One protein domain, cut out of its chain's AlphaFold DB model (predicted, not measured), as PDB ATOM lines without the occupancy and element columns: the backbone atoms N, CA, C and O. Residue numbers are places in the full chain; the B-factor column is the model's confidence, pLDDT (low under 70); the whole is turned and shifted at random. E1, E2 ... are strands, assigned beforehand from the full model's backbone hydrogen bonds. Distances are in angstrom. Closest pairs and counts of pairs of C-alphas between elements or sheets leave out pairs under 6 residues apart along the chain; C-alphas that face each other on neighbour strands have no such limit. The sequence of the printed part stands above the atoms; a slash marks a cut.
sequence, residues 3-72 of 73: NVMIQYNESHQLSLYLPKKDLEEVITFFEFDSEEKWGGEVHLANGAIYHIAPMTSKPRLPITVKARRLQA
ATOM      1  N   ASN A   3      -4.920 -13.654   3.788       96.69
ATOM      2  CA  ASN A   3      -5.399 -14.462   2.670       96.69
ATOM      3  C   ASN A   3      -4.870 -15.877   2.880       96.69
ATOM      4  O   ASN A   3      -3.661 -16.046   3.040       96.69
ATOM      5  N   VAL A   4      -5.773 -16.844   2.897       97.06
ATOM      6  CA  VAL A   4      -5.451 -18.270   2.942       97.06
ATOM      7  C   VAL A   4      -6.147 -18.948   1.777       97.06
ATOM      8  O   VAL A   4      -7.203 -18.490   1.341       97.06
ATOM      9  N   MET A   5      -5.559 -20.022   1.279       97.81
ATOM     10  CA  MET A   5      -6.174 -20.884   0.286       97.81
ATOM     11  C   MET A   5      -6.622 -22.172   0.967       97.81
ATOM     12  O   MET A   5      -5.844 -22.783   1.691       97.81
ATOM     13  N   ILE A   6      -7.877 -22.557   0.760       97.69
ATOM     14  CA  ILE A   6      -8.374 -23.876   1.143       97.69
ATOM     15  C   ILE A   6      -8.313 -24.763  -0.094       97.69
ATOM     16  O   ILE A   6      -8.831 -24.382  -1.149       97.69
ATOM     17  N   GLN A   7      -7.663 -25.916   0.022       97.44
ATOM     18  CA  GLN A   7      -7.424 -26.839  -1.087       97.44
ATOM     19  C   GLN A   7      -7.351 -28.288  -0.600       97.44
ATOM     20  O   GLN A   7      -7.365 -28.539   0.601       97.44
ATOM     21  N   TYR A   8      -7.273 -29.239  -1.530       97.00
ATOM     22  CA  TYR A   8      -6.826 -30.592  -1.211       97.00
ATOM     23  C   TYR A   8      -5.320 -30.679  -1.455       97.00
ATOM     24  O   TYR A   8      -4.851 -30.250  -2.508       97.00
ATOM     25  N   ASN A   9      -4.582 -31.218  -0.488       95.25
ATOM     26  CA  ASN A   9      -3.148 -31.462  -0.618       95.25
ATOM     27  C   ASN A   9      -2.863 -32.686  -1.513       95.25
ATOM     28  O   ASN A   9      -3.778 -33.366  -1.983       95.25
ATOM     29  N   GLU A  10      -1.584 -33.013  -1.706       93.88
ATOM     30  CA  GLU A  10      -1.147 -34.159  -2.523       93.88
ATOM     31  C   GLU A  10      -1.661 -35.517  -2.013       93.88
ATOM     32  O   GLU A  10      -1.814 -36.465  -2.780       93.88
ATOM     33  N   SER A  11      -1.974 -35.612  -0.718       95.94
ATOM     34  CA  SER A  11      -2.578 -36.794  -0.089       95.94
ATOM     35  C   SER A  11      -4.115 -36.776  -0.126       95.94
ATOM     36  O   SER A  11      -4.752 -37.564   0.569       95.94
ATOM     37  N   HIS A  12      -4.722 -35.887  -0.921       95.44
ATOM     38  CA  HIS A  12      -6.171 -35.661  -1.010       95.44
ATOM     39  C   HIS A  12      -6.840 -35.293   0.327       95.44
ATOM     40  O   HIS A  12      -8.039 -35.510   0.513       95.44
ATOM     41  N   GLN A  13      -6.093 -34.704   1.262       96.94
ATOM     42  CA  GLN A  13      -6.630 -34.182   2.516       96.94
ATOM     43  C   GLN A  13      -6.932 -32.696   2.385       96.94
ATOM     44  O   GLN A  13      -6.190 -31.954   1.747       96.94
ATOM     45  N   LEU A  14      -8.016 -32.253   3.014       97.06
ATOM     46  CA  LEU A  14      -8.374 -30.843   3.042       97.06
ATOM     47  C   LEU A  14      -7.333 -30.063   3.863       97.06
ATOM     48  O   LEU A  14      -7.071 -30.408   5.016       97.06
ATOM     49  N   SER A  15      -6.743 -29.022   3.283       97.81
ATOM     50  CA  SER A  15      -5.667 -28.233   3.882       97.81
ATOM     51  C   SER A  15      -5.929 -26.729   3.789       97.81
ATOM     52  O   SER A  15      -6.666 -26.236   2.928       97.81
ATOM     53  N   LEU A  16      -5.316 -25.994   4.718       97.88
ATOM     54  CA  LEU A  16      -5.200 -24.543   4.699       97.88
ATOM     55  C   LEU A  16      -3.763 -24.186   4.328       97.88
ATOM     56  O   LEU A  16      -2.837 -24.447   5.093       97.88
ATOM     57  N   TYR A  17      -3.595 -23.525   3.185       97.88
ATOM     58  CA  TYR A  17      -2.337 -22.918   2.770       97.88
ATOM     59  C   TYR A  17      -2.325 -21.421   3.096       97.88
ATOM     60  O   TYR A  17      -3.221 -20.664   2.710       97.88
ATOM     61  N   LEU A  18      -1.299 -20.969   3.812       96.44
ATOM     62  CA  LEU A  18      -1.037 -19.576   4.150       96.44
ATOM     63  C   LEU A  18       0.221 -19.102   3.397       96.44
ATOM     64  O   LEU A  18       1.328 -19.223   3.930       96.44
ATOM     65  N   PRO A  19       0.069 -18.459   2.220       95.12
ATOM     66  CA  PRO A  19       1.196 -18.090   1.358       95.12
ATOM     67  C   PRO A  19       2.235 -17.206   2.049       95.12
ATOM     68  O   PRO A  19       3.433 -17.358   1.865       95.12
ATOM     69  N   LYS A  20       1.786 -16.282   2.911       92.75
ATOM     70  CA  LYS A  20       2.680 -15.335   3.600       92.75
ATOM     71  C   LYS A  20       3.712 -16.024   4.506       92.75
ATOM     72  O   LYS A  20       4.732 -15.418   4.818       92.75
ATOM     73  N   LYS A  21       3.409 -17.227   4.992       93.56
ATOM     74  CA  LYS A  21       4.301 -18.011   5.853       93.56
ATOM     75  C   LYS A  21       4.840 -19.258   5.164       93.56
ATOM     76  O   LYS A  21       5.567 -19.993   5.817       93.56
ATOM     77  N   ASP A  22       4.437 -19.486   3.916       95.12
ATOM     78  CA  ASP A  22       4.618 -20.751   3.210       95.12
ATOM     79  C   ASP A  22       4.256 -21.965   4.087       95.12
ATOM     80  O   ASP A  22       5.012 -22.916   4.244       95.12
ATOM     81  N   LEU A  23       3.105 -21.859   4.758       94.81
ATOM     82  CA  LEU A  23       2.615 -22.862   5.697       94.81
ATOM     83  C   LEU A  23       1.409 -23.554   5.077       94.81
ATOM     84  O   LEU A  23       0.393 -22.899   4.852       94.81
ATOM     85  N   GLU A  24       1.498 -24.861   4.871       97.31
ATOM     86  CA  GLU A  24       0.351 -25.714   4.573       97.31
ATOM     87  C   GLU A  24       0.084 -26.637   5.755       97.31
ATOM     88  O   GLU A  24       1.009 -27.249   6.279       97.31
ATOM     89  N   GLU A  25      -1.173 -26.731   6.180       98.12
ATOM     90  CA  GLU A  25      -1.551 -27.606   7.285       98.12
ATOM     91  C   GLU A  25      -2.910 -28.261   7.043       98.12
ATOM     92  O   GLU A  25      -3.825 -27.642   6.491       98.12
ATOM     93  N   VAL A  26      -3.054 -29.512   7.485       98.25
ATOM     94  CA  VAL A  26      -4.300 -30.274   7.358       98.25
ATOM     95  C   VAL A  26      -5.386 -29.668   8.241       98.25
ATOM     96  O   VAL A  26      -5.158 -29.352   9.410       98.25
ATOM     97  N   ILE A  27      -6.588 -29.542   7.685       97.94
ATOM     98  CA  ILE A  27      -7.778 -29.123   8.415       97.94
ATOM     99  C   ILE A  27      -8.414 -30.351   9.057       97.94
ATOM    100  O   ILE A  27      -8.739 -31.325   8.382       97.94
ATOM    101  N   THR A  28      -8.616 -30.288  10.366       98.00
ATOM    102  CA  THR A  28      -9.221 -31.367  11.156       98.00
ATOM    103  C   THR A  28     -10.680 -31.095  11.504       98.00
ATOM    104  O   THR A  28     -11.409 -32.032  11.820       98.00
ATOM    105  N   PHE A  29     -11.124 -29.837  11.432       97.69
ATOM    106  CA  PHE A  29     -12.494 -29.448  11.756       97.69
ATOM    107  C   PHE A  29     -12.922 -28.160  11.042       97.69
ATOM    108  O   PHE A  29     -12.118 -27.239  10.881       97.69
ATOM    109  N   PHE A  30     -14.209 -28.105  10.686       96.25
ATOM    110  CA  PHE A  30     -14.947 -26.918  10.259       96.25
ATOM    111  C   PHE A  30     -16.220 -26.797  11.101       96.25
ATOM    112  O   PHE A  30     -16.968 -27.766  11.223       96.25
ATOM    113  N   GLU A  31     -16.499 -25.603  11.619       97.12
ATOM    114  CA  GLU A  31     -17.745 -25.316  12.340       97.12
ATOM    115  C   GLU A  31     -18.972 -25.470  11.430       97.12
ATOM    116  O   GLU A  31     -19.974 -26.070  11.821       97.12
ATOM    117  N   PHE A  32     -18.882 -24.966  10.196       96.69
ATOM    118  CA  PHE A  32     -19.899 -25.146   9.167       96.69
ATOM    119  C   PHE A  32     -19.269 -25.767   7.915       96.69
ATOM    120  O   PHE A  32     -18.410 -25.155   7.281       96.69
ATOM    121  N   ASP A  33     -19.715 -26.971   7.544       94.31
ATOM    122  CA  ASP A  33     -19.305 -27.667   6.315       94.31
ATOM    123  C   ASP A  33     -20.498 -28.318   5.589       94.31
ATOM    124  O   ASP A  33     -20.479 -29.497   5.237       94.31
ATOM    125  N   SER A  34     -21.576 -27.558   5.385       93.25
ATOM    126  CA  SER A  34     -22.741 -27.992   4.606       93.25
ATOM    127  C   SER A  34     -22.859 -27.223   3.290       93.25
ATOM    128  O   SER A  34     -22.233 -26.180   3.093       93.25
ATOM    129  N   GLU A  35     -23.686 -27.726   2.370       92.06
ATOM    130  CA  GLU A  35     -23.941 -27.059   1.086       92.06
ATOM    131  C   GLU A  35     -24.568 -25.671   1.243       92.06
ATOM    132  O   GLU A  35     -24.332 -24.815   0.398       92.06
ATOM    133  N   GLU A  36     -25.314 -25.440   2.326       93.62
ATOM    134  CA  GLU A  36     -26.024 -24.187   2.622       93.62
ATOM    135  C   GLU A  36     -25.220 -23.242   3.527       93.62
ATOM    136  O   GLU A  36     -25.532 -22.053   3.641       93.62
ATOM    137  N   LYS A  37     -24.196 -23.761   4.218       95.19
ATOM    138  CA  LYS A  37     -23.385 -22.980   5.149       95.19
ATOM    139  C   LYS A  37     -21.983 -23.554   5.282       95.19
ATOM    140  O   LYS A  37     -21.797 -24.674   5.751       95.19
ATOM    141  N   TRP A  38     -20.988 -22.740   4.946       96.25
ATOM    142  CA  TRP A  38     -19.588 -23.154   4.964       96.25
ATOM    143  C   TRP A  38     -18.681 -22.106   5.615       96.25
ATOM    144  O   TRP A  38     -18.855 -20.915   5.368       96.25
ATOM    145  N   GLY A  39     -17.709 -22.518   6.429       96.00
ATOM    146  CA  GLY A  39     -16.778 -21.631   7.138       96.00
ATOM    147  C   GLY A  39     -16.948 -21.697   8.658       96.00
ATOM    148  O   GLY A  39     -17.185 -22.766   9.208       96.00
ATOM    149  N   GLY A  40     -16.824 -20.553   9.337       97.50
ATOM    150  CA  GLY A  40     -16.779 -20.475  10.801       97.50
ATOM    151  C   GLY A  40     -15.384 -20.778  11.347       97.50
ATOM    152  O   GLY A  40     -14.381 -20.415  10.717       97.50
ATOM    153  N   GLU A  41     -15.309 -21.404  12.519       97.94
ATOM    154  CA  GLU A  41     -14.050 -21.897  13.084       97.94
ATOM    155  C   GLU A  41     -13.468 -23.065  12.276       97.94
ATOM    156  O   GLU A  41     -14.165 -23.980  11.842       97.94
ATOM    157  N   VAL A  42     -12.154 -23.017  12.071       97.81
ATOM    158  CA  VAL A  42     -11.366 -23.978  11.303       97.81
ATOM    159  C   VAL A  42     -10.172 -24.381  12.142       97.81
ATOM    160  O   VAL A  42      -9.336 -23.533  12.475       97.81
ATOM    161  N   HIS A  43     -10.095 -25.661  12.493       98.25
ATOM    162  CA  HIS A  43      -9.006 -26.183  13.314       98.25
ATOM    163  C   HIS A  43      -8.014 -26.911  12.425       98.25
ATOM    164  O   HIS A  43      -8.397 -27.663  11.525       98.25
ATOM    165  N   LEU A  44      -6.736 -26.675  12.684       98.06
ATOM    166  CA  LEU A  44      -5.642 -27.300  11.961       98.06
ATOM    167  C   LEU A  44      -5.004 -28.400  12.812       98.06
ATOM    168  O   LEU A  44      -5.055 -28.358  14.043       98.06
ATOM    169  N   ALA A  45      -4.373 -29.375  12.161       97.94
ATOM    170  CA  ALA A  45      -3.727 -30.510  12.823       97.94
ATOM    171  C   ALA A  45      -2.621 -30.093  13.809       97.94
ATOM    172  O   ALA A  45      -2.405 -30.765  14.814       97.94
ATOM    173  N   ASN A  46      -1.974 -28.951  13.567       96.50
ATOM    174  CA  ASN A  46      -0.965 -28.379  14.459       96.50
ATOM    175  C   ASN A  46      -1.538 -27.602  15.660       96.50
ATOM    176  O   ASN A  46      -0.776 -26.986  16.394       96.50
ATOM    177  N   GLY A  47      -2.860 -27.590  15.860       97.31
ATOM    178  CA  GLY A  47      -3.511 -26.910  16.984       97.31
ATOM    179  C   GLY A  47      -3.838 -25.431  16.753       97.31
ATOM    180  O   GLY A  47      -4.467 -24.806  17.610       97.31
ATOM    181  N   ALA A  48      -3.477 -24.855  15.602       97.44
ATOM    182  CA  ALA A  48      -3.916 -23.508  15.250       97.44
ATOM    183  C   ALA A  48      -5.419 -23.468  14.937       97.44
ATOM    184  O   ALA A  48      -5.974 -24.389  14.334       97.44
ATOM    185  N   ILE A  49      -6.058 -22.344  15.271       98.12
ATOM    186  CA  ILE A  49      -7.475 -22.099  14.977       98.12
ATOM    187  C   ILE A  49      -7.606 -20.815  14.168       98.12
ATOM    188  O   ILE A  49      -7.054 -19.765  14.523       98.12
ATOM    189  N   TYR A  50      -8.362 -20.892  13.081       97.69
ATOM    190  CA  TYR A  50      -8.715 -19.767  12.229       97.69
ATOM    191  C   TYR A  50     -10.229 -19.613  12.155       97.69
ATOM    192  O   TYR A  50     -10.970 -20.564  12.328       97.69
ATOM    193  N   HIS A  51     -10.687 -18.407  11.859       97.94
ATOM    194  CA  HIS A  51     -12.078 -18.110  11.570       97.94
ATOM    195  C   HIS A  51     -12.201 -17.586  10.144       97.94
ATOM    196  O   HIS A  51     -11.612 -16.548   9.803       97.94
ATOM    197  N   ILE A  52     -13.002 -18.272   9.337       97.12
ATOM    198  CA  ILE A  52     -13.409 -17.873   7.990       97.12
ATOM    199  C   ILE A  52     -14.854 -17.390   8.084       97.12
ATOM    200  O   ILE A  52     -15.685 -18.039   8.708       97.12
ATOM    201  N   ALA A  53     -15.165 -16.231   7.503       95.75
ATOM    202  CA  ALA A  53     -16.539 -15.730   7.524       95.75
ATOM    203  C   ALA A  53     -17.489 -16.768   6.891       95.75
ATOM    204  O   ALA A  53     -17.211 -17.186   5.764       95.75
ATOM    205  N   PRO A  54     -18.575 -17.181   7.579       95.69
ATOM    206  CA  PRO A  54     -19.516 -18.138   7.020       95.69
ATOM    207  C   PRO A  54     -20.094 -17.655   5.687       95.69
ATOM    208  O   PRO A  54     -20.510 -16.503   5.557       95.69
ATOM    209  N   MET A  55     -20.116 -18.547   4.706       94.25
ATOM    210  CA  MET A  55     -20.654 -18.343   3.368       94.25
ATOM    211  C   MET A  55     -21.970 -19.112   3.237       94.25
ATOM    212  O   MET A  55     -22.141 -20.156   3.862       94.25
ATOM    213  N   THR A  56     -22.888 -18.608   2.414       92.00
ATOM    214  CA  THR A  56     -24.215 -19.210   2.169       92.00
ATOM    215  C   THR A  56     -24.178 -20.415   1.230       92.00
ATOM    216  O   THR A  56     -25.222 -20.942   0.862       92.00
ATOM    217  N   SER A  57     -22.993 -20.804   0.762       92.81
ATOM    218  CA  SER A  57     -22.809 -22.020  -0.013       92.81
ATOM    219  C   SER A  57     -21.407 -22.588   0.147       92.81
ATOM    220  O   SER A  57     -20.444 -21.840   0.358       92.81
ATOM    221  N   LYS A  58     -21.284 -23.915   0.026       91.88
ATOM    222  CA  LYS A  58     -19.977 -24.580  -0.016       91.88
ATOM    223  C   LYS A  58     -19.248 -24.210  -1.315       91.88
ATOM    224  O   LYS A  58     -19.776 -24.462  -2.404       91.88
ATOM    225  N   PRO A  59     -18.054 -23.602  -1.242       92.94
ATOM    226  CA  PRO A  59     -17.323 -23.208  -2.434       92.94
ATOM    227  C   PRO A  59     -16.742 -24.423  -3.162       92.94
ATOM    228  O   PRO A  59     -16.491 -25.475  -2.573       92.94
ATOM    229  N   ARG A  60     -16.448 -24.251  -4.454       94.75
ATOM    230  CA  ARG A  60     -15.568 -25.177  -5.177       94.75
ATOM    231  C   ARG A  60     -14.123 -24.914  -4.765       94.75
ATOM    232  O   ARG A  60     -13.723 -23.759  -4.648       94.75
ATOM    233  N   LEU A  61     -13.360 -25.983  -4.559       95.00
ATOM    234  CA  LEU A  61     -11.951 -25.912  -4.176       95.00
ATOM    235  C   LEU A  61     -11.042 -26.090  -5.407       95.00
ATOM    236  O   LEU A  61     -11.416 -26.834  -6.317       95.00
ATOM    237  N   PRO A  62      -9.862 -25.441  -5.441       97.06
ATOM    238  CA  PRO A  62      -9.314 -24.560  -4.402       97.06
ATOM    239  C   PRO A  62      -9.977 -23.170  -4.364       97.06
ATOM    240  O   PRO A  62     -10.408 -22.648  -5.391       97.06
ATOM    241  N   ILE A  63     -10.030 -22.543  -3.181       97.31
ATOM    242  CA  ILE A  63     -10.554 -21.175  -2.996       97.31
ATOM    243  C   ILE A  63      -9.645 -20.338  -2.097       97.31
ATOM    244  O   ILE A  63      -9.165 -20.811  -1.072       97.31
ATOM    245  N   THR A  64      -9.447 -19.063  -2.446       97.38
ATOM    246  CA  THR A  64      -8.778 -18.088  -1.570       97.38
ATOM    247  C   THR A  64      -9.803 -17.278  -0.785       97.38
ATOM    248  O   THR A  64     -10.682 -16.646  -1.367       97.38
ATOM    249  N   VAL A  65      -9.658 -17.244   0.539       96.44
ATOM    250  CA  VAL A  65     -10.552 -16.523   1.455       96.44
ATOM    251  C   VAL A  65      -9.771 -15.726   2.495       96.44
ATOM    252  O   VAL A  65      -8.575 -15.925   2.725       96.44
ATOM    253  N   LYS A  66     -10.458 -14.785   3.147       96.88
ATOM    254  CA  LYS A  66      -9.920 -14.076   4.310       96.88
ATOM    255  C   LYS A  66     -10.154 -14.911   5.563       96.88
ATOM    256  O   LYS A  66     -11.298 -15.188   5.911       96.88
ATOM    257  N   ALA A  67      -9.080 -15.213   6.282       96.81
ATOM    258  CA  ALA A  67      -9.138 -15.850   7.590       96.81
ATOM    259  C   ALA A  67      -8.580 -14.930   8.686       96.81
ATOM    260  O   ALA A  67      -7.621 -14.166   8.495       96.81
ATOM    261  N   ARG A  68      -9.182 -15.001   9.872       97.25
ATOM    262  CA  ARG A  68      -8.660 -14.404  11.106       97.25
ATOM    263  C   ARG A  68      -8.074 -15.522  11.958       97.25
ATOM    264  O   ARG A  68      -8.767 -16.485  12.226       97.25
ATOM    265  N   ARG A  69      -6.825 -15.397  12.400       96.19
ATOM    266  CA  ARG A  69      -6.248 -16.350  13.357       96.19
ATOM    267  C   ARG A  69      -6.850 -16.098  14.742       96.19
ATOM    268  O   ARG A  69      -6.769 -14.963  15.209       96.19
ATOM    269  N   LEU A  70      -7.439 -17.125  15.343       97.06
ATOM    270  CA  LEU A  70      -7.980 -17.114  16.704       97.06
ATOM    271  C   LEU A  70      -6.968 -17.689  17.700       97.06
ATOM    272  O   LEU A  70      -6.756 -17.104  18.757       97.06
ATOM    273  N   GLN A  71      -6.269 -18.761  17.310       97.00
ATOM    274  CA  GLN A  71      -5.236 -19.419  18.114       97.00
ATOM    275  C   GLN A  71      -3.997 -19.717  17.258       97.00
ATOM    276  O   GLN A  71      -4.106 -20.009  16.064       97.00
ATOM    277  N   ALA A  72      -2.805 -19.589  17.844       93.31
ATOM    278  CA  ALA A  72      -1.565 -20.047  17.218       93.31
ATOM    279  C   ALA A  72      -1.380 -21.562  17.427       93.31
ATOM    280  O   ALA A  72      -1.971 -22.115  18.347       93.31
TER     281      ALA A  72
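Overview. This is residues 3 to 72 of the 73 residues of the protein "Nitrogen fixation protein NifT" of Vibrio cincinnatiensis DSM 19608 (UniProt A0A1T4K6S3). A small closed barrel of six antiparallel strands, in which the chain goes once round the ring from E1 to E6 and E6 closes it beside E1. Two of the strands, E3 and E6, bend strongly, and each pairs with one neighbour through its first part and with its other neighbour through its later part. The printed part has 70 residues with six named strands, in the order E1, E2, E3, E4, E5, E6 both along the chain and round the ring, and no named helix; the class is all strand. The whole is compact and rounded, with a radius of gyration of the C-alphas of 11.0 A and spans of 30 by 26 by 19 A.

Along the chain. E1 covers residues 3 to 8, 16.7 A long, from C-alpha 3 at (-5.399, -14.462, 2.670). E2 covers residues 14 to 18, 13.5 A. E3, residues 23 to 33, is the longest strand by residues and spans 22.4 A, from C-alpha 23 at (2.615, -22.862, 5.697); it bends by 75 degrees at residue 30. E4 covers residues 38 to 44, 16.1 A, and E5 residues 49 to 55, 18.0 A. E6, residues 63 to 71, spans 21.8 A, bends by 62 degrees at residue 66 and ends with C-alpha 71 at (-5.236, -19.419, 18.114).

Arrangement. The six strands form a meander, each strand the antiparallel neighbour of the one before. E1 and E2 form a hairpin at 152 degrees, with N 5 and O 17 2.8 A apart. E2 and E3, a hairpin at 123 degrees, have N 16 and O 25 at 2.8 A. E3 and E4 are a hairpin at 136 degrees, with N 31 and O 41 at 2.9 A. The pairing of E3 is staggered: residues 23 to 26 pair with E2 and residues 27 to 33 with E4. E4 and E5 form a hairpin at 168 degrees, with N 42 and O 50 at 2.7 A. E5 and E6, a hairpin at 136 degrees, have N 51 and O 68 at 2.7 A. E6 is staggered too: residues 63 to 66 pair with E1 and residues 67 to 71 with E5. E6 and E1 are antiparallel at 110 degrees, with N 6 and O 63 at 2.8 A. E1 and E4 are apart, and so are E3 and E6.

Size, cuts and confidence. The C-alphas farthest apart, those of Lys 21 and Glu 36, are 31.1 A apart. The printed part has no cut. The link from E5 to E6, 7 residues, is short; the other four are tight. The mean pLDDT of the printed part is 96.2, and no printed residue is under 70.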